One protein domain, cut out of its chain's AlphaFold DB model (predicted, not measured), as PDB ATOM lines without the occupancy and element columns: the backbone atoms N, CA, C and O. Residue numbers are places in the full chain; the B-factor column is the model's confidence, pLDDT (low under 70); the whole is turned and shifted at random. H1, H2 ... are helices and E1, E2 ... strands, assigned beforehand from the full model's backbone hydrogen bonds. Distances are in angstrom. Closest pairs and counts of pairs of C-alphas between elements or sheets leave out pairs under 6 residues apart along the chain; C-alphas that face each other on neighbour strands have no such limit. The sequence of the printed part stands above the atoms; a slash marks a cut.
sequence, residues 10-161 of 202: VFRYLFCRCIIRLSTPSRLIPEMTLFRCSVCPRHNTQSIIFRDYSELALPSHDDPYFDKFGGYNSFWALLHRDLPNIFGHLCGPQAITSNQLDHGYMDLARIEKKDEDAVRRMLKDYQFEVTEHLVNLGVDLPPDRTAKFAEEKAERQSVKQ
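AT A GLANCE: This is residues 10 to 161 of the 202 residues of an uncharacterized protein of Melanomma pulvis-pyrius CBS 109.77 (UniProt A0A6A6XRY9). A group of helices is gathered round H2, with H4 crossing over one side of it at the outer edge of the model and H1, H3 and H5 near its other sides, and a small three-stranded sheet stands off from H2 on the side away from H4. The long helix H5 runs past this group toward the sheet, and H6 crosses beyond H5 at the far side, only loosely joined to the rest. The 152 printed residues hold three named strands and then six named helices; the sheet is mixed, in the order E2, E1, E3, and the class is mostly helix. The whole is compact, with a radius of gyration of the C-alphas of 16.2 A and spans of 41 by 37 by 36 A.

HOW THE PARTS SIT: Look first at the sheet's inner strand, E1, residues 10 to 13. E2, residues 19 to 22, is its antiparallel neighbour and forms a hairpin with it; N 20 and O 11 are 2.8 A apart, within hydrogen-bond range. E3, residues 32 to 36, is parallel to E1, with N 34 and O 10 at 2.9 A. H5, residues 116 to 135, is not on the sheet, only just, with 4 pairs of C-alphas within 10 A; the closest C-alphas of E3 and H5 are those of Phe 35 and His 133, 7.9 A apart. H1, residues 64 to 69, only just touches H5, with 3 pairs of C-alphas within 8 A, the closest being Phe 69 and Met 122. H2, residues 72 to 82, is the hub; it touches H4, residues 98 to 112, about perpendicular at 82 degrees, with the C-alphas of Ser 74 and Gly 104 closest at 4.0 A. H2 and H1 touch only at the corner, and only just, with 3 pairs; Phe 66 and Tyr 72 have the closest C-alphas, 5.4 A apart. H3, residues 84 to 89, touches H2 at a steep tilt of 64 degrees, closest at the C-alphas of Leu 79 and Phe 87, 5.4 A. H4 touches H5 with residues 108 to 112 alone, closest at the C-alphas of Glu 112 and Val 119, 6.4 A. H6, residues 143 to 160, is close to H5 but not clearly touching, with the C-alphas of Phe 128 and Phe 149 closest at 7.5 A. In H2, H3, H4 and H5 every O i to N i+4 pair is within hydrogen-bond range; H6 has 13 of 14, and H1 has 0 of 2 but 2 of 3 O i to N i+3 pairs.

IN THESE COORDINATES: Find C-alpha 10 at (15.205, 22.610, 41.585), where E1 begins its 10.3 A; E2 covers 7.4 A and E3 13.2 A. H5, the longest helix, runs 28.8 A from C-alpha 116 at (15.224, 51.338, 33.476); H4 measures 20.9 A, H2 15.4 A, H1 9.7 A and H3 8.4 A. H6 runs 25.0 A and ends at C-alpha 160, (2.968, 30.657, 27.030).

THE WHOLE: The C-alphas farthest apart, those of Ser 47 and Ser 158, are 45.0 A apart. The printed part has no cut, and its one long link is residues 37 to 63, between E3 and H1. Mean pLDDT of the printed part is 81.0; look for values under 70 at residues 23 to 30, 44 to 61 and 158 to 161.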
ATOM      1  N   VAL A  10      14.699  21.855  40.433       78.62
ATOM      2  CA  VAL A  10      15.205  22.610  41.585       78.62
ATOM      3  C   VAL A  10      14.041  23.256  42.325       78.62
ATOM      4  O   VAL A  10      13.278  24.040  41.761       78.62
ATOM      5  N   PHE A  11      13.898  22.926  43.605       79.50
ATOM      6  CA  PHE A  11      12.857  23.494  44.453       79.50
ATOM      7  C   PHE A  11      13.391  24.729  45.163       79.50
ATOM      8  O   PHE A  11      14.483  24.682  45.729       79.50
ATOM      9  N   ARG A  12      12.628  25.826  45.138       83.62
ATOM     10  CA  ARG A  12      13.014  27.122  45.724       83.62
ATOM     11  C   ARG A  12      11.891  27.691  46.590       83.62
ATOM     12  O   ARG A  12      10.716  27.535  46.259       83.62
ATOM     13  N   TYR A  13      12.228  28.379  47.677       85.06
ATOM     14  CA  TYR A  13      11.235  29.107  48.478       85.06
ATOM     15  C   TYR A  13      10.675  30.285  47.666       85.06
ATOM     16  O   TYR A  13      11.442  31.046  47.078       85.06
ATOM     17  N   LEU A  14       9.351  30.454  47.619       87.00
ATOM     18  CA  LEU A  14       8.678  31.430  46.746       87.00
ATOM     19  C   LEU A  14       9.133  32.878  46.982       87.00
ATOM     20  O   LEU A  14       9.188  33.672  46.047       87.00
ATOM     21  N   PHE A  15       9.459  33.226  48.223       89.12
ATOM     22  CA  PHE A  15       9.774  34.600  48.596       89.12
ATOM     23  C   PHE A  15      11.262  34.922  48.395       89.12
ATOM     24  O   PHE A  15      11.586  35.691  47.492       89.12
ATOM     25  N   CYS A  16      12.176  34.301  49.151       87.25
ATOM     26  CA  CYS A  16      13.622  34.573  49.063       87.25
ATOM     27  C   CYS A  16      14.368  33.826  47.942       87.25
ATOM     28  O   CYS A  16      15.550  34.074  47.727       87.25
ATOM     29  N   ARG A  17      13.704  32.905  47.226       87.12
ATOM     30  CA  ARG A  17      14.242  32.128  46.085       87.12
ATOM     31  C   ARG A  17      15.429  31.205  46.384       87.12
ATOM     32  O   ARG A  17      15.932  30.545  45.472       87.12
ATOM     33  N   CYS A  18      15.816  31.084  47.650       80.88
ATOM     34  CA  CYS A  18      16.810  30.124  48.105       80.88
ATOM     35  C   CYS A  18      16.379  28.682  47.806       80.88
ATOM     36  O   CYS A  18      15.191  28.348  47.847       80.88
ATOM     37  N   ILE A  19      17.366  27.843  47.500       79.50
ATOM     38  CA  ILE A  19      17.184  26.425  47.191       79.50
ATOM     39  C   ILE A  19      16.683  25.687  48.440       79.50
ATOM     40  O   ILE A  19      17.198  25.876  49.537       79.50
ATOM     41  N   ILE A  20      15.673  24.845  48.241       77.62
ATOM     42  CA  ILE A  20      15.152  23.869  49.206       77.62
ATOM     43  C   ILE A  20      15.832  22.521  48.964       77.62
ATOM     44  O   ILE A  20      16.232  21.823  49.891       77.62
ATOM     45  N   ARG A  21      15.881  22.118  47.686       72.62
ATOM     46  CA  ARG A  21      16.177  20.744  47.278       72.62
ATOM     47  C   ARG A  21      16.551  20.690  45.798       72.62
ATOM     48  O   ARG A  21      15.804  21.184  44.952       72.62
ATOM     49  N   LEU A  22      17.674  20.049  45.483       74.56
ATOM     50  CA  LEU A  22      18.104  19.745  44.114       74.56
ATOM     51  C   LEU A  22      17.758  18.289  43.782       74.56
ATOM     52  O   LEU A  22      17.882  17.414  44.635       74.56
ATOM     53  N   SER A  23      17.336  18.006  42.551       67.38
ATOM     54  CA  SER A  23      17.143  16.618  42.088       67.38
ATOM     55  C   SER A  23      18.404  15.971  41.530       67.38
ATOM     56  O   SER A  23      18.578  14.761  41.661       67.38
ATOM     57  N   THR A  24      19.283  16.766  40.930       63.44
ATOM     58  CA  THR A  24      20.553  16.323  40.359       63.44
ATOM     59  C   THR A  24      21.430  17.550  40.081       63.44
ATOM     60  O   THR A  24      20.905  18.559  39.620       63.44
ATOM     61  N   PRO A  25      22.758  17.502  40.293       55.47
ATOM     62  CA  PRO A  25      23.671  18.587  39.917       55.47
ATOM     63  C   PRO A  25      23.964  18.629  38.398       55.47
ATOM     64  O   PRO A  25      24.996  19.148  37.966       55.47
ATOM     65  N   SER A  26      23.097  18.041  37.563       54.06
ATOM     66  CA  SER A  26      23.313  17.884  36.122       54.06
ATOM     67  C   SER A  26      23.166  19.205  35.362       54.06
ATOM     68  O   SER A  26      22.109  19.532  34.826       54.06
ATOM     69  N   ARG A  27      24.289  19.918  35.212       56.22
ATOM     70  CA  ARG A  27      24.440  21.110  34.350       56.22
ATOM     71  C   ARG A  27      24.188  20.851  32.848       56.22
ATOM     72  O   ARG A  27      24.348  21.758  32.042       56.22
ATOM     73  N   LEU A  28      23.842  19.619  32.460       54.25
ATOM     74  CA  LEU A  28      23.627  19.196  31.070       54.25
ATOM     75  C   LEU A  28      22.196  19.455  30.565       54.25
ATOM     76  O   LEU A  28      21.946  19.329  29.369       54.25
ATOM     77  N   ILE A  29      21.253  19.756  31.464       64.69
ATOM     78  CA  ILE A  29      19.820  19.914  31.170       64.69
ATOM     79  C   ILE A  29      19.321  21.198  31.864       64.69
ATOM     80  O   ILE A  29      19.707  21.427  33.013       64.69
ATOM     81  N   PRO A  30      18.491  22.044  31.214       66.56
ATOM     82  CA  PRO A  30      17.966  23.276  31.818       66.56
ATOM     83  C   PRO A  30      17.256  23.057  33.164       66.56
ATOM     84  O   PRO A  30      16.562  22.056  33.336       66.56
ATOM     85  N   GLU A  31      17.402  24.006  34.099       72.94
ATOM     86  CA  GLU A  31      16.702  23.980  35.395       72.94
ATOM     87  C   GLU A  31      15.180  24.107  35.194       72.94
ATOM     88  O   GLU A  31      14.687  25.086  34.635       72.94
ATOM     89  N   MET A  32      14.426  23.142  35.719       77.56
ATOM     90  CA  MET A  32      12.996  23.268  35.992       77.56
ATOM     91  C   MET A  32      12.815  23.742  37.436       77.56
ATOM     92  O   MET A  32      12.800  22.940  38.374       77.56
ATOM     93  N   THR A  33      12.676  25.052  37.622       79.12
ATOM     94  CA  THR A  33      12.419  25.635  38.940       79.12
ATOM     95  C   THR A  33      10.977  25.377  39.389       79.12
ATOM     96  O   THR A  33      10.039  25.683  38.651       79.12
ATOM     97  N   LEU A  34      10.776  24.876  40.612       81.19
ATOM     98  CA  LEU A  34       9.456  24.707  41.235       81.19
ATOM     99  C   LEU A  34       9.397  25.433  42.588       81.19
ATOM    100  O   LEU A  34      10.148  25.117  43.511       81.19
ATOM    101  N   PHE A  35       8.492  26.406  42.733       83.56
ATOM    102  CA  PHE A  35       8.404  27.204  43.960       83.56
ATOM    103  C   PHE A  35       7.492  26.572  45.022       83.56
ATOM    104  O   PHE A  35       6.379  26.136  44.718       83.56
ATOM    105  N   ARG A  36       7.936  26.571  46.288       80.88
ATOM    106  CA  ARG A  36       7.102  26.258  47.465       80.88
ATOM    107  C   ARG A  36       6.713  27.555  48.170       80.88
ATOM    108  O   ARG A  36       7.573  28.393  48.431       80.88
ATOM    109  N   CYS A  37       5.434  27.720  48.502       79.06
ATOM    110  CA  CYS A  37       4.932  28.884  49.238       79.06
ATOM    111  C   CYS A  37       5.114  28.719  50.760       79.06
ATOM    112  O   CYS A  37       4.173  28.868  51.535       79.06
ATOM    113  N   SER A  38       6.335  28.392  51.175       74.50
ATOM    114  CA  SER A  38       6.772  28.360  52.570       74.50
ATOM    115  C   SER A  38       7.846  29.429  52.802       74.50
ATOM    116  O   SER A  38       8.549  29.849  51.875       74.50
ATOM    117  N   VAL A  39       7.951  29.914  54.040       73.44
ATOM    118  CA  VAL A  39       9.066  30.779  54.456       73.44
ATOM    119  C   VAL A  39      10.306  29.900  54.576       73.44
ATOM    120  O   VAL A  39      10.245  28.827  55.174       73.44
ATOM    121  N   CYS A  40      11.434  30.339  54.017       78.50
ATOM    122  CA  CYS A  40      12.693  29.624  54.199       78.50
ATOM    123  C   CYS A  40      13.061  29.605  55.692       78.50
ATOM    124  O   CYS A  40      13.092  30.677  56.300       78.50
ATOM    125  N   PRO A  41      13.405  28.449  56.295       70.00
ATOM    126  CA  PRO A  41      13.765  28.382  57.711       70.00
ATOM    127  C   PRO A  41      15.030  29.192  58.027       70.00
ATOM    128  O   PRO A  41      15.245  29.582  59.171       70.00
ATOM    129  N   ARG A  42      15.828  29.547  57.008       72.62
ATOM    130  CA  ARG A  42      16.954  30.480  57.124       72.62
ATOM    131  C   ARG A  42      16.535  31.938  57.416       72.62
ATOM    132  O   ARG A  42      17.412  32.767  57.643       72.62
ATOM    133  N   HIS A  43      15.229  32.234  57.436       77.50
ATOM    134  CA  HIS A  43      14.598  33.471  57.916       77.50
ATOM    135  C   HIS A  43      13.717  33.195  59.156       77.50
ATOM    136  O   HIS A  43      12.525  33.502  59.165       77.50
ATOM    137  N   ASN A  44      14.282  32.581  60.206       67.75
ATOM    138  CA  ASN A  44      13.614  32.416  61.503       67.75
ATOM    139  C   ASN A  44      14.212  33.338  62.583       67.75
ATOM    140  O   ASN A  44      15.385  33.232  62.924       67.75
ATOM    141  N   THR A  45      13.404  34.208  63.193       61.94
ATOM    142  CA  THR A  45      13.856  35.146  64.249       61.94
ATOM    143  C   THR A  45      14.234  34.472  65.578       61.94
ATOM    144  O   THR A  45      14.531  35.155  66.555       61.94
ATOM    145  N   GLN A  46      14.200  33.138  65.637       60.38
ATOM    146  CA  GLN A  46      14.432  32.331  66.835       60.38
ATOM    147  C   GLN A  46      15.843  31.716  66.876       60.38
ATOM    148  O   GLN A  46      16.187  31.061  67.858       60.38
ATOM    149  N   SER A  47      16.663  31.933  65.837       54.25
ATOM    150  CA  SER A  47      18.018  31.372  65.683       54.25
ATOM    151  C   SER A  47      18.084  29.844  65.833       54.25
ATOM    152  O   SER A  47      19.085  29.299  66.295       54.25
ATOM    153  N   ILE A  48      17.021  29.140  65.437       47.16
ATOM    154  CA  ILE A  48      16.980  27.673  65.432       47.16
ATOM    155  C   ILE A  48      17.711  27.185  64.168       47.16
ATOM    156  O   ILE A  48      17.422  27.663  63.069       47.16
ATOM    157  N   ILE A  49      18.689  26.285  64.338       45.81
ATOM    158  CA  ILE A  49      19.663  25.859  63.314       45.81
ATOM    159  C   ILE A  49      19.495  24.374  62.982       45.81
ATOM    160  O   ILE A  49      19.432  23.555  63.899       45.81
ATOM    161  N   PHE A  50      19.555  24.017  61.690       48.06
ATOM    162  CA  PHE A  50      19.645  22.625  61.235       48.06
ATOM    163  C   PHE A  50      20.307  22.429  59.841       48.06
ATOM    164  O   PHE A  50      20.160  23.237  58.934       48.06
ATOM    165  N   ARG A  51      20.976  21.281  59.661       45.31
ATOM    166  CA  ARG A  51      21.088  20.373  58.481       45.31
ATOM    167  C   ARG A  51      20.410  20.746  57.125       45.31
ATOM    168  O   ARG A  51      19.644  19.950  56.608       45.31
ATOM    169  N   ASP A  52      20.635  21.899  56.495       51.16
ATOM    170  CA  ASP A  52      20.061  22.225  55.160       51.16
ATOM    171  C   ASP A  52      20.703  21.398  54.008       51.16
ATOM    172  O   ASP A  52      21.790  20.837  54.151       51.16
ATOM    173  N   TYR A  53      20.062  21.337  52.835       52.03
ATOM    174  CA  TYR A  53      20.690  20.927  51.566       52.03
ATOM    175  C   TYR A  53      21.601  22.012  50.962       52.03
ATOM    176  O   TYR A  53      22.137  21.828  49.868       52.03
ATOM    177  N   SER A  54      21.846  23.104  51.694       49.84
ATOM    178  CA  SER A  54      22.776  24.177  51.328       49.84
ATOM    179  C   SER A  54      24.212  23.708  51.064       49.84
ATOM    180  O   SER A  54      24.935  24.396  50.361       49.84
ATOM    181  N   GLU A  55      24.621  22.541  51.573       46.44
ATOM    182  CA  GLU A  55      25.918  21.905  51.269       46.44
ATOM    183  C   GLU A  55      26.030  21.400  49.814       46.44
ATOM    184  O   GLU A  55      27.133  21.182  49.316       46.44
ATOM    185  N   LEU A  56      24.896  21.203  49.128       50.38
ATOM    186  CA  LEU A  56      24.825  20.837  47.704       50.38
ATOM    187  C   LEU A  56      24.351  21.999  46.816       50.38
ATOM    188  O   LEU A  56      24.473  21.925  45.592       50.38
ATOM    189  N   ALA A  57      23.791  23.050  47.415       54.38
ATOM    190  CA  ALA A  57      23.494  24.298  46.730       54.38
ATOM    191  C   ALA A  57      24.781  25.106  46.506       54.38
ATOM    192  O   ALA A  57      25.753  24.983  47.248       54.38
ATOM    193  N   LEU A  58      24.771  25.985  45.504       56.94
ATOM    194  CA  LEU A  58      25.752  27.067  45.460       56.94
ATOM    195  C   LEU A  58      25.481  28.041  46.624       56.94
ATOM    196  O   LEU A  58      24.313  28.216  47.003       56.94
ATOM    197  N   PRO A  59      26.515  28.705  47.179       65.38
ATOM    198  CA  PRO A  59      26.323  29.868  48.038       65.38
ATOM    199  C   PRO A  59      25.341  30.843  47.389       65.38
ATOM    200  O   PRO A  59      25.351  31.027  46.175       65.38
ATOM    201  N   SER A  60      24.467  31.483  48.169       67.12
ATOM    202  CA  SER A  60      23.345  32.242  47.588       67.12
ATOM    203  C   SER A  60      23.778  33.448  46.733       67.12
ATOM    204  O   SER A  60      22.969  33.947  45.961       67.12
ATOM    205  N   HIS A  61      25.042  33.875  46.836       69.25
ATOM    206  CA  HIS A  61      25.678  34.877  45.974       69.25
ATOM    207  C   HIS A  61      26.263  34.315  44.659       69.25
ATOM    208  O   HIS A  61      26.388  35.076  43.704       69.25
ATOM    209  N   ASP A  62      26.569  33.014  44.594       72.88
ATOM    210  CA  ASP A  62      27.099  32.298  43.416       72.88
ATOM    211  C   ASP A  62      25.996  31.633  42.565       72.88
ATOM    212  O   ASP A  62      26.269  31.069  41.505       72.88
ATOM    213  N   ASP A  63      24.749  31.626  43.043       78.94
ATOM    214  CA  ASP A  63      23.618  30.949  42.405       78.94
ATOM    215  C   ASP A  63      23.111  31.740  41.175       78.94
ATOM    216  O   ASP A  63      22.482  32.794  41.339       78.94
ATOM    217  N   PRO A  64      23.318  31.241  39.935       81.06
ATOM    218  CA  PRO A  64      23.025  31.982  38.703       81.06
ATOM    219  C   PRO A  64      21.525  32.219  38.480       81.06
ATOM    220  O   PRO A  64      21.138  32.994  37.608       81.06
ATOM    221  N   TYR A  65      20.646  31.619  39.291       82.88
ATOM    222  CA  TYR A  65      19.239  32.015  39.333       82.88
ATOM    223  C   TYR A  65      19.067  33.514  39.642       82.88
ATOM    224  O   TYR A  65      18.113  34.133  39.162       82.88
ATOM    225  N   PHE A  66      19.987  34.122  40.401       88.25
ATOM    226  CA  PHE A  66      19.938  35.551  40.707       88.25
ATOM    227  C   PHE A  66      20.485  36.455  39.591       88.25
ATOM    228  O   PHE A  66      20.236  37.661  39.640       88.25
ATOM    229  N   ASP A  67      21.115  35.923  38.536       88.56
ATOM    230  CA  ASP A  67      21.554  36.722  37.377       88.56
ATOM    231  C   ASP A  67      20.373  37.449  36.716       88.56
ATOM    232  O   ASP A  67      20.513  38.592  36.275       88.56
ATOM    233  N   LYS A  68      19.170  36.847  36.742       85.94
ATOM    234  CA  LYS A  68      17.926  37.471  36.241       85.94
ATOM    235  C   LYS A  68      17.449  38.681  37.058       85.94
ATOM    236  O   LYS A  68      16.483  39.313  36.649       85.94
ATOM    237  N   PHE A  69      18.093  38.974  38.189       89.62
ATOM    238  CA  PHE A  69      17.913  40.178  39.010       89.62
ATOM    239  C   PHE A  69      19.168  41.070  39.031       89.62
ATOM    240  O   PHE A  69      19.181  42.101  39.701       89.62
ATOM    241  N   GLY A  70      20.234  40.673  38.324       89.00
ATOM    242  CA  GLY A  70      21.558  41.287  38.417       89.00
ATOM    243  C   GLY A  70      22.325  40.932  39.694       89.00
ATOM    244  O   GLY A  70      23.105  41.755  40.166       89.00
ATOM    245  N   GLY A  71      22.093  39.748  40.265       90.44
ATOM    246  CA  GLY A  71      22.785  39.228  41.447       90.44
ATOM    247  C   GLY A  71      21.944  39.234  42.731       90.44
ATOM    248  O   GLY A  71      20.907  39.891  42.832       90.44
ATOM    249  N   TYR A  72      22.405  38.478  43.733       89.69
ATOM    250  CA  TYR A  72      21.707  38.282  45.013       89.69
ATOM    251  C   TYR A  72      21.474  39.597  45.774       89.69
ATOM    252  O   TYR A  72      20.370  39.859  46.247       89.69
ATOM    253  N   ASN A  73      22.485  40.467  45.837       92.06
ATOM    254  CA  ASN A  73      22.380  41.761  46.515       92.06
ATOM    255  C   ASN A  73      21.351  42.678  45.829       92.06
ATOM    256  O   ASN A  73      20.511  43.278  46.497       92.06
ATOM    257  N   SER A  74      21.362  42.727  44.493       94.00
ATOM    258  CA  SER A  74      20.400  43.469  43.662       94.00
ATOM    259  C   SER A  74      18.962  43.016  43.902       94.00
ATOM    260  O   SER A  74      18.062  43.841  44.061       94.00
ATOM    261  N   PHE A  75      18.748  41.701  43.999       94.31
ATOM    262  CA  PHE A  75      17.458  41.116  44.359       94.31
ATOM    263  C   PHE A  75      16.966  41.601  45.733       94.31
ATOM    264  O   PHE A  75      15.820  42.033  45.859       94.31
ATOM    265  N   TRP A  76      17.828  41.605  46.752       93.94
ATOM    266  CA  TRP A  76      17.467  42.091  48.089       93.94
ATOM    267  C   TRP A  76      17.236  43.602  48.159       93.94
ATOM    268  O   TRP A  76      16.305  44.036  48.837       93.94
ATOM    269  N   ALA A  77      18.013  44.405  47.427       95.56
ATOM    270  CA  ALA A  77      17.773  45.842  47.308       95.56
ATOM    271  C   ALA A  77      16.428  46.143  46.617       95.56
ATOM    272  O   ALA A  77      15.720  47.064  47.029       95.56
ATOM    273  N   LEU A  78      16.025  45.323  45.636       95.56
ATOM    274  CA  LEU A  78      14.725  45.414  44.963       95.56
ATOM    275  C   LEU A  78      13.586  45.009  45.906       95.56
ATOM    276  O   LEU A  78      12.558  45.684  45.948       95.56
ATOM    277  N   LEU A  79      13.779  43.970  46.729       95.50
ATOM    278  CA  LEU A  79      12.822  43.635  47.788       95.50
ATOM    279  C   LEU A  79      12.677  44.772  48.810       95.50
ATOM    280  O   LEU A  79      11.555  45.138  49.150       95.50
ATOM    281  N   HIS A  80      13.783  45.346  49.287       96.38
ATOM    282  CA  HIS A  80      13.753  46.417  50.286       96.38
ATOM    283  C   HIS A  80      13.105  47.704  49.749       96.38
ATOM    284  O   HIS A  80      12.314  48.329  50.455       96.38
ATOM    285  N   ARG A  81      13.409  48.082  48.498       95.31
ATOM    286  CA  ARG A  81      12.892  49.302  47.858       95.31
ATOM    287  C   ARG A  81      11.434  49.176  47.419       95.31
ATOM    288  O   ARG A  81      10.617  50.021  47.771       95.31
ATOM    289  N   ASP A  82      11.124  48.137  46.648       94.69
ATOM    290  CA  ASP A  82       9.887  48.061  45.861       94.69
ATOM    291  C   ASP A  82       8.866  47.060  46.439       94.69
ATOM    292  O   ASP A  82       7.693  47.068  46.056       94.69
ATOM    293  N   LEU A  83       9.286  46.194  47.373       93.44
ATOM    294  CA  LEU A  83       8.455  45.155  48.003       93.44
ATOM    295  C   LEU A  83       8.666  45.050  49.534       93.44
ATOM    296  O   LEU A  83       8.831  43.940  50.055       93.44
ATOM    297  N   PRO A  84       8.598  46.162  50.299       93.12
ATOM    298  CA  PRO A  84       8.972  46.196  51.718       93.12
ATOM    299  C   PRO A  84       8.185  45.211  52.601       93.12
ATOM    300  O   PRO A  84       8.713  44.714  53.593       93.12
ATOM    301  N   ASN A  85       6.952  44.857  52.219       90.25
ATOM    302  CA  ASN A  85       6.159  43.828  52.904       90.25
ATOM    303  C   ASN A  85       6.800  42.430  52.814       90.25
ATOM    304  O   ASN A  85       6.758  41.674  53.780       90.25
ATOM    305  N   ILE A  86       7.397  42.084  51.667       91.25
ATOM    306  CA  ILE A  86       8.089  40.803  51.468       91.25
ATOM    307  C   ILE A  86       9.463  40.851  52.137       91.25
ATOM    308  O   ILE A  86       9.830  39.901  52.820       91.25
ATOM    309  N   PHE A  87      10.183  41.972  52.034       92.81
ATOM    310  CA  PHE A  87      11.432  42.178  52.774       92.81
ATOM    311  C   PHE A  87      11.237  41.989  54.289       92.81
ATOM    312  O   PHE A  87      11.942  41.194  54.905       92.81
ATOM    313  N   GLY A  88      10.227  42.637  54.882       89.44
ATOM    314  CA  GLY A  88       9.892  42.487  56.302       89.44
ATOM    315  C   GLY A  88       9.420  41.077  56.685       89.44
ATOM    316  O   GLY A  88       9.762  40.592  57.761       89.44
ATOM    317  N   HIS A  89       8.694  40.389  55.796       87.56
ATOM    318  CA  HIS A  89       8.311  38.982  55.982       87.56
ATOM    319  C   HIS A  89       9.527  38.036  56.010       87.56
ATOM    320  O   HIS A  89       9.493  37.012  56.689       87.56
ATOM    321  N   LEU A  90      10.620  38.404  55.335       88.75
ATOM    322  CA  LEU A  90      11.892  37.678  55.304       88.75
ATOM    323  C   LEU A  90      12.899  38.191  56.352       88.75
ATOM    324  O   LEU A  90      14.091  38.274  56.077       88.75
ATOM    325  N   CYS A  91      12.428  38.565  57.546       87.62
ATOM    326  CA  CYS A  91      13.218  39.140  58.654       87.62
ATOM    327  C   CYS A  91      13.911  40.496  58.373       87.62
ATOM    328  O   CYS A  91      14.576  41.037  59.262       87.62
ATOM    329  N   GLY A  92      13.736  41.086  57.188       88.38
ATOM    330  CA  GLY A  92      14.201  42.431  56.849       88.38
ATOM    331  C   GLY A  92      15.700  42.649  57.118       88.38
ATOM    332  O   GLY A  92      16.514  41.866  56.626       88.38
ATOM    333  N   PRO A  93      16.099  43.666  57.915       87.06
ATOM    334  CA  PRO A  93      17.510  43.953  58.214       87.06
ATOM    335  C   PRO A  93      18.286  42.834  58.928       87.06
ATOM    336  O   PRO A  93      19.493  42.963  59.100       87.06
ATOM    337  N   GLN A  94      17.631  41.754  59.370       83.94
ATOM    338  CA  GLN A  94      18.319  40.574  59.907       83.94
ATOM    339  C   GLN A  94      18.743  39.576  58.816       83.94
ATOM    340  O   GLN A  94      19.518  38.677  59.110       83.94
ATOM    341  N   ALA A  95      18.254  39.687  57.576       81.81
ATOM    342  CA  ALA A  95      18.512  38.700  56.517       81.81
ATOM    343  C   ALA A  95      19.619  39.079  55.516       81.81
ATOM    344  O   ALA A  95      20.026  38.235  54.714       81.81
ATOM    345  N   ILE A  96      20.096  40.324  55.554       85.88
ATOM    346  CA  ILE A  96      21.155  40.866  54.693       85.88
ATOM    347  C   ILE A  96      21.908  41.970  55.449       85.88
ATOM    348  O   ILE A  96      21.285  42.745  56.177       85.88
ATOM    349  N   THR A  97      23.234  42.054  55.303       87.38
ATOM    350  CA  THR A  97      24.022  43.114  55.962       87.38
ATOM    351  C   THR A  97      23.840  44.466  55.264       87.38
ATOM    352  O   THR A  97      23.503  44.525  54.080       87.38
ATOM    353  N   SER A  98      24.107  45.575  55.966       89.19
ATOM    354  CA  SER A  98      24.069  46.920  55.364       89.19
ATOM    355  C   SER A  98      24.970  47.017  54.132       89.19
ATOM    356  O   SER A  98      24.533  47.489  53.092       89.19
ATOM    357  N   ASN A  99      26.187  46.474  54.211       91.56
ATOM    358  CA  ASN A  99      27.162  46.522  53.121       91.56
ATOM    359  C   ASN A  99      26.684  45.726  51.892       91.56
ATOM    360  O   ASN A  99      26.854  46.171  50.760       91.56
ATOM    361  N   GLN A 100      26.062  44.560  52.100       90.50
ATOM    362  CA  GLN A 100      25.459  43.771  51.020       90.50
ATOM    363  C   GLN A 100      24.277  44.516  50.376       90.50
ATOM    364  O   GLN A 100      24.145  44.518  49.153       90.50
ATOM    365  N   LEU A 101      23.450  45.191  51.179       93.62
ATOM    366  CA  LEU A 101      22.304  45.972  50.708       93.62
ATOM    367  C   LEU A 101      22.732  47.236  49.937       93.62
ATOM    368  O   LEU A 101      22.182  47.511  48.870       93.62
ATOM    369  N   ASP A 102      23.753  47.953  50.414       94.75
ATOM    370  CA  ASP A 102      24.340  49.122  49.746       94.75
ATOM    371  C   ASP A 102      24.989  48.742  48.404       94.75
ATOM    372  O   ASP A 102      24.763  49.411  47.391       94.75
ATOM    373  N   HIS A 103      25.720  47.621  48.350       93.00
ATOM    374  CA  HIS A 103      26.195  47.058  47.082       93.00
ATOM    375  C   HIS A 103      25.025  46.713  46.146       93.00
ATOM    376  O   HIS A 103      25.061  47.073  44.971       93.00
ATOM    377  N   GLY A 104      23.948  46.113  46.664       94.69
ATOM    378  CA  GLY A 104      22.734  45.827  45.891       94.69
ATOM    379  C   GLY A 104      22.074  47.075  45.298       94.69
ATOM    380  O   GLY A 104      21.613  47.048  44.156       94.69
ATOM    381  N   TYR A 105      22.086  48.199  46.018       96.88
ATOM    382  CA  TYR A 105      21.629  49.486  45.488       96.88
ATOM    383  C   TYR A 105      22.536  50.031  44.384       96.88
ATOM    384  O   TYR A 105      22.035  50.522  43.367       96.88
ATOM    385  N   MET A 106      23.858  49.921  44.542       95.12
ATOM    386  CA  MET A 106      24.804  50.272  43.478       95.12
ATOM    387  C   MET A 106      24.592  49.399  42.236       95.12
ATOM    388  O   MET A 106      24.673  49.897  41.112       95.12
ATOM    389  N   ASP A 107      24.286  48.116  42.416       92.06
ATOM    390  CA  ASP A 107      24.065  47.167  41.330       92.06
ATOM    391  C   ASP A 107      22.762  47.439  40.576       92.06
ATOM    392  O   ASP A 107      22.800  47.581  39.350       92.06
ATOM    393  N   LEU A 108      21.643  47.655  41.279       93.88
ATOM    394  CA  LEU A 108      20.390  48.105  40.661       93.88
ATOM    395  C   LEU A 108      20.573  49.412  39.887       93.88
ATOM    396  O   LEU A 108      20.204  49.479  38.716       93.88
ATOM    397  N   ALA A 109      21.228  50.420  40.470       93.81
ATOM    398  CA  ALA A 109      21.487  51.687  39.782       93.81
ATOM    399  C   ALA A 109      22.361  51.509  38.518       93.81
ATOM    400  O   ALA A 109      22.216  52.253  37.541       93.81
ATOM    401  N   ARG A 110      23.248  50.499  38.486       93.44
ATOM    402  CA  ARG A 110      24.019  50.110  37.288       93.44
ATOM    403  C   ARG A 110      23.183  49.376  36.230       93.44
ATOM    404  O   ARG A 110      23.612  49.351  35.073       93.44
ATOM    405  N   ILE A 111      22.033  48.803  36.588       93.56
ATOM    406  CA  ILE A 111      21.052  48.220  35.654       93.56
ATOM    407  C   ILE A 111      20.122  49.320  35.132       93.56
ATOM    408  O   ILE A 111      20.020  49.484  33.920       93.56
ATOM    409  N   GLU A 112      19.536  50.136  36.013       94.06
ATOM    410  CA  GLU A 112      18.594  51.214  35.655       94.06
ATOM    411  C   GLU A 112      19.226  52.240  34.707       94.06
ATOM    412  O   GLU A 112      18.601  52.685  33.749       94.06
ATOM    413  N   LYS A 113      20.517  52.543  34.896       95.06
ATOM    414  CA  LYS A 113      21.294  53.406  33.991       95.06
ATOM    415  C   LYS A 113      21.526  52.811  32.586       95.06
ATOM    416  O   LYS A 113      21.945  53.541  31.689       95.06
ATOM    417  N   LYS A 114      21.309  51.505  32.390       93.62
ATOM    418  CA  LYS A 114      21.407  50.818  31.085       93.62
ATOM    419  C   LYS A 114      20.030  50.593  30.456       93.62
ATOM    420  O   LYS A 114      19.880  50.808  29.260       93.62
ATOM    421  N   ASP A 115      19.067  50.143  31.257       92.94
ATOM    422  CA  ASP A 115      17.677  49.873  30.883       92.94
ATOM    423  C   ASP A 115      16.806  49.980  32.150       92.94
ATOM    424  O   ASP A 115      16.757  49.063  32.970       92.94
ATOM    425  N   GLU A 116      16.135  51.119  32.341       92.00
ATOM    426  CA  GLU A 116      15.224  51.338  33.476       92.00
ATOM    427  C   GLU A 116      14.021  50.381  33.417       92.00
ATOM    428  O   GLU A 116      13.586  49.829  34.433       92.00
ATOM    429  N   ASP A 117      13.518  50.114  32.209       92.06
ATOM    430  CA  ASP A 117      12.410  49.191  32.003       92.06
ATOM    431  C   ASP A 117      12.809  47.741  32.311       92.06
ATOM    432  O   ASP A 117      11.933  46.945  32.640       92.06
ATOM    433  N   ALA A 118      14.097  47.371  32.295       88.94
ATOM    434  CA  ALA A 118      14.541  46.062  32.780       88.94
ATOM    435  C   ALA A 118      14.188  45.865  34.254       88.94
ATOM    436  O   ALA A 118      13.636  44.823  34.602       88.94
ATOM    437  N   VAL A 119      14.425  46.861  35.113       91.44
ATOM    438  CA  VAL A 119      14.093  46.745  36.542       91.44
ATOM    439  C   VAL A 119      12.584  46.725  36.763       91.44
ATOM    440  O   VAL A 119      12.089  45.901  37.535       91.44
ATOM    441  N   ARG A 120      11.827  47.517  35.994       91.25
ATOM    442  CA  ARG A 120      10.355  47.460  35.996       91.25
ATOM    443  C   ARG A 120       9.825  46.086  35.549       91.25
ATOM    444  O   ARG A 120       8.877  45.584  36.153       91.25
ATOM    445  N   ARG A 121      10.441  45.451  34.541       91.25
ATOM    446  CA  ARG A 121      10.108  44.084  34.084       91.25
ATOM    447  C   ARG A 121      10.452  43.035  35.147       91.25
ATOM    448  O   ARG A 121       9.568  42.271  35.514       91.25
ATOM    449  N   MET A 122      11.663  43.061  35.713       91.81
ATOM    450  CA  MET A 122      12.079  42.157  36.803       91.81
ATOM    451  C   MET A 122      11.131  42.235  38.013       91.81
ATOM    452  O   MET A 122      10.750  41.204  38.570       91.81
ATOM    453  N   LEU A 123      10.698  43.447  38.379       92.75
ATOM    454  CA  LEU A 123       9.716  43.678  39.438       92.75
ATOM    455  C   LEU A 123       8.318  43.142  39.070       92.75
ATOM    456  O   LEU A 123       7.731  42.419  39.877       92.75
ATOM    457  N   LYS A 124       7.797  43.446  37.867       90.69
ATOM    458  CA  LYS A 124       6.493  42.942  37.371       90.69
ATOM    459  C   LYS A 124       6.480  41.408  37.340       90.69
ATOM    460  O   LYS A 124       5.528  40.798  37.815       90.69
ATOM    461  N   ASP A 125       7.547  40.783  36.847       90.25
ATOM    462  CA  ASP A 125       7.680  39.326  36.763       90.25
ATOM    463  C   ASP A 125       7.742  38.661  38.141       90.25
ATOM    464  O   ASP A 125       6.994  37.714  38.388       90.25
ATOM    465  N   TYR A 126       8.550  39.179  39.072       91.88
ATOM    466  CA  TYR A 126       8.579  38.658  40.443       91.88
ATOM    467  C   TYR A 126       7.217  38.815  41.140       91.88
ATOM    468  O   TYR A 126       6.736  37.870  41.771       91.88
ATOM    469  N   GLN A 127       6.575  39.984  41.011       91.31
ATOM    470  CA  GLN A 127       5.241  40.235  41.568       91.31
ATOM    471  C   GLN A 127       4.201  39.271  40.991       91.31
ATOM    472  O   GLN A 127       3.395  38.726  41.751       91.31
ATOM    473  N   PHE A 128       4.233  39.018  39.681       90.56
ATOM    474  CA  PHE A 128       3.326  38.078  39.030       90.56
ATOM    475  C   PHE A 128       3.568  36.634  39.481       90.56
ATOM    476  O   PHE A 128       2.608  35.963  39.846       90.56
ATOM    477  N   GLU A 129       4.822  36.164  39.516       89.00
ATOM    478  CA  GLU A 129       5.175  34.815  39.994       89.00
ATOM    479  C   GLU A 129       4.646  34.568  41.422       89.00
ATOM    480  O   GLU A 129       4.011  33.544  41.683       89.00
ATOM    481  N   VAL A 130       4.853  35.520  42.343       89.25
ATOM    482  CA  VAL A 130       4.357  35.421  43.728       89.25
ATOM    483  C   VAL A 130       2.826  35.450  43.775       89.25
ATOM    484  O   VAL A 130       2.217  34.626  44.457       89.25
ATOM    485  N   THR A 131       2.194  36.355  43.026       89.44
ATOM    486  CA  THR A 131       0.727  36.489  42.991       89.44
ATOM    487  C   THR A 131       0.059  35.244  42.398       89.44
ATOM    488  O   THR A 131      -0.921  34.754  42.955       89.44
ATOM    489  N   GLU A 132       0.613  34.675  41.323       89.12
ATOM    490  CA  GLU A 132       0.119  33.439  40.713       89.12
ATOM    491  C   GLU A 132       0.220  32.252  41.673       89.12
ATOM    492  O   GLU A 132      -0.746  31.499  41.804       89.12
ATOM    493  N   HIS A 133       1.333  32.098  42.394       86.31
ATOM    494  CA  HIS A 133       1.463  31.028  43.384       86.31
ATOM    495  C   HIS A 133       0.488  31.172  44.563       86.31
ATOM    496  O   HIS A 133      -0.061  30.162  44.999       86.31
ATOM    497  N   LEU A 134       0.228  32.392  45.045       85.00
ATOM    498  CA  LEU A 134      -0.747  32.636  46.115       85.00
ATOM    499  C   LEU A 134      -2.186  32.335  45.657       85.00
ATOM    500  O   LEU A 134      -2.908  31.607  46.339       85.00
ATOM    501  N   VAL A 135      -2.587  32.804  44.469       86.50
ATOM    502  CA  VAL A 135      -3.919  32.520  43.896       86.50
ATOM    503  C   VAL A 135      -4.111  31.024  43.634       86.50
ATOM    504  O   VAL A 135      -5.163  30.473  43.951       86.50
ATOM    505  N   ASN A 136      -3.088  30.330  43.123       83.19
ATOM    506  CA  ASN A 136      -3.134  28.879  42.900       83.19
ATOM    507  C   ASN A 136      -3.251  28.061  44.208       83.19
ATOM    508  O   ASN A 136      -3.560  26.872  44.148       83.19
ATOM    509  N   LEU A 137      -3.012  28.676  45.372       77.75
ATOM    510  CA  LEU A 137      -3.202  28.089  46.706       77.75
ATOM    511  C   LEU A 137      -4.514  28.527  47.383       77.75
ATOM    512  O   LEU A 137      -4.753  28.164  48.533       77.75
ATOM    513  N   GLY A 138      -5.373  29.278  46.683       83.44
ATOM    514  CA  GLY A 138      -6.660  29.742  47.207       83.44
ATOM    515  C   GLY A 138      -6.578  30.990  48.091       83.44
ATOM    516  O   GLY A 138      -7.483  31.221  48.886       83.44
ATOM    517  N   VAL A 139      -5.512  31.791  47.981       85.62
ATOM    518  CA  VAL A 139      -5.436  33.092  48.665       85.62
ATOM    519  C   VAL A 139      -6.250  34.127  47.889       85.62
ATOM    520  O   VAL A 139      -5.886  34.499  46.771       85.62
ATOM    521  N   ASP A 140      -7.327  34.618  48.501       87.44
ATOM    522  CA  ASP A 140      -8.152  35.689  47.941       87.44
ATOM    523  C   ASP A 140      -7.360  36.999  47.801       87.44
ATOM    524  O   ASP A 140      -6.728  37.488  48.742       87.44
ATOM    525  N   LEU A 141      -7.432  37.600  46.612       85.69
ATOM    526  CA  LEU A 141      -6.872  38.920  46.336       85.69
ATOM    527  C   LEU A 141      -7.943  40.018  46.476       85.69
ATOM    528  O   LEU A 141      -9.107  39.797  46.130       85.69
ATOM    529  N   PRO A 142      -7.558  41.239  46.900       87.75
ATOM    530  CA  PRO A 142      -8.399  42.429  46.779       87.75
ATOM    531  C   PRO A 142      -8.934  42.610  45.341       87.75
ATOM    532  O   PRO A 142      -8.164  42.400  44.399       87.75
ATOM    533  N   PRO A 143     -10.207  43.008  45.128       84.75
ATOM    534  CA  PRO A 143     -10.835  42.998  43.798       84.75
ATOM    535  C   PRO A 143     -10.099  43.799  42.710       84.75
ATOM    536  O   PRO A 143     -10.077  43.385  41.551       84.75
ATOM    537  N   ASP A 144      -9.459  44.910  43.084       84.31
ATOM    538  CA  ASP A 144      -8.597  45.725  42.217       84.31
ATOM    539  C   ASP A 144      -7.376  44.940  41.709       84.31
ATOM    540  O   ASP A 144      -7.010  45.021  40.532       84.31
ATOM    541  N   ARG A 145      -6.778  44.121  42.581       83.31
ATOM    542  CA  ARG A 145      -5.643  43.255  42.251       83.31
ATOM    543  C   ARG A 145      -6.082  42.034  41.459       83.31
ATOM    544  O   ARG A 145      -5.376  41.653  40.532       83.31
ATOM    545  N   THR A 146      -7.245  41.462  41.771       85.94
ATOM    546  CA  THR A 146      -7.833  40.331  41.035       85.94
ATOM    547  C   THR A 146      -8.045  40.672  39.562       85.94
ATOM    548  O   THR A 146      -7.631  39.902  38.698       85.94
ATOM    549  N   ALA A 147      -8.626  41.840  39.263       84.69
ATOM    550  CA  ALA A 147      -8.840  42.290  37.887       84.69
ATOM    551  C   ALA A 147      -7.513  42.462  37.125       84.69
ATOM    552  O   ALA A 147      -7.331  41.864  36.062       84.69
ATOM    553  N   LYS A 148      -6.555  43.200  37.706       85.81
ATOM    554  CA  LYS A 148      -5.230  43.427  37.107       85.81
ATOM    555  C   LYS A 148      -4.446  42.123  36.903       85.81
ATOM    556  O   LYS A 148      -3.805  41.937  35.872       85.81
ATOM    557  N   PHE A 149      -4.504  41.206  37.868       89.00
ATOM    558  CA  PHE A 149      -3.853  39.899  37.768       89.00
ATOM    559  C   PHE A 149      -4.481  39.027  36.673       89.00
ATOM    560  O   PHE A 149      -3.752  38.350  35.954       89.00
ATOM    561  N   ALA A 150      -5.808  39.049  36.511       86.94
ATOM    562  CA  ALA A 150      -6.492  38.294  35.460       86.94
ATOM    563  C   ALA A 150      -6.131  38.797  34.050       86.94
ATOM    564  O   ALA A 150      -5.858  37.982  33.167       86.94
ATOM    565  N   GLU A 151      -6.067  40.117  33.857       87.12
ATOM    566  CA  GLU A 151      -5.604  40.754  32.614       87.12
ATOM    567  C   GLU A 151      -4.158  40.348  32.283       87.12
ATOM    568  O   GLU A 151      -3.885  39.808  31.210       87.12
ATOM    569  N   GLU A 152      -3.239  40.506  33.239       88.88
ATOM    570  CA  GLU A 152      -1.828  40.151  33.057       88.88
ATOM    571  C   GLU A 152      -1.616  38.635  32.867       88.88
ATOM    572  O   GLU A 152      -0.737  38.200  32.118       88.88
ATOM    573  N   LYS A 153      -2.445  37.797  33.501       87.25
ATOM    574  CA  LYS A 153      -2.416  36.343  33.312       87.25
ATOM    575  C   LYS A 153      -2.886  35.951  31.913       87.25
ATOM    576  O   LYS A 153      -2.269  35.069  31.320       87.25
ATOM    577  N   ALA A 154      -3.898  36.618  31.360       84.88
ATOM    578  CA  ALA A 154      -4.329  36.412  29.977       84.88
ATOM    579  C   ALA A 154      -3.253  36.862  28.966       84.88
ATOM    580  O   ALA A 154      -2.922  36.097  28.055       84.88
ATOM    581  N   GLU A 155      -2.642  38.039  29.179       82.69
ATOM    582  CA  GLU A 155      -1.477  38.532  28.418       82.69
ATOM    583  C   GLU A 155      -0.377  37.457  28.380       82.69
ATOM    584  O   GLU A 155      -0.018  36.951  27.312       82.69
ATOM    585  N   ARG A 156       0.095  37.019  29.554       80.69
ATOM    586  CA  ARG A 156       1.170  36.023  29.681       80.69
ATOM    587  C   ARG A 156       0.790  34.646  29.124       80.69
ATOM    588  O   ARG A 156       1.640  33.990  28.524       80.69
ATOM    589  N   GLN A 157      -0.452  34.186  29.295       75.25
ATOM    590  CA  GLN A 157      -0.893  32.880  28.786       75.25
ATOM    591  C   GLN A 157      -0.938  32.825  27.256       75.25
ATOM    592  O   GLN A 157      -0.544  31.798  26.700       75.25
ATOM    593  N   SER A 158      -1.303  33.921  26.579       60.50
ATOM    594  CA  SER A 158      -1.281  33.990  25.107       60.50
ATOM    595  C   SER A 158       0.116  33.728  24.515       60.50
ATOM    596  O   SER A 158       0.242  33.114  23.459       60.50
ATOM    597  N   VAL A 159       1.174  34.107  25.242       56.84
ATOM    598  CA  VAL A 159       2.580  33.856  24.876       56.84
ATOM    599  C   VAL A 159       3.038  32.446  25.289       56.84
ATOM    600  O   VAL A 159       3.858  31.822  24.616       56.84
ATOM    601  N   LYS A 160       2.512  31.915  26.400       50.38
ATOM    602  CA  LYS A 160       2.968  30.657  27.030       50.38
ATOM    603  C   LYS A 160       2.354  29.386  26.419       50.38
ATOM    604  O   LYS A 160       2.810  28.285  26.731       50.38
ATOM    605  N   GLN A 161       1.362  29.520  25.534       42.47
ATOM    606  CA  GLN A 161       0.584  28.413  24.953       42.47
ATOM    607  C   GLN A 161       1.409  27.406  24.116       42.47
ATOM    608  O   GLN A 161       0.929  26.319  23.822       42.47
TER     609      GLN A 161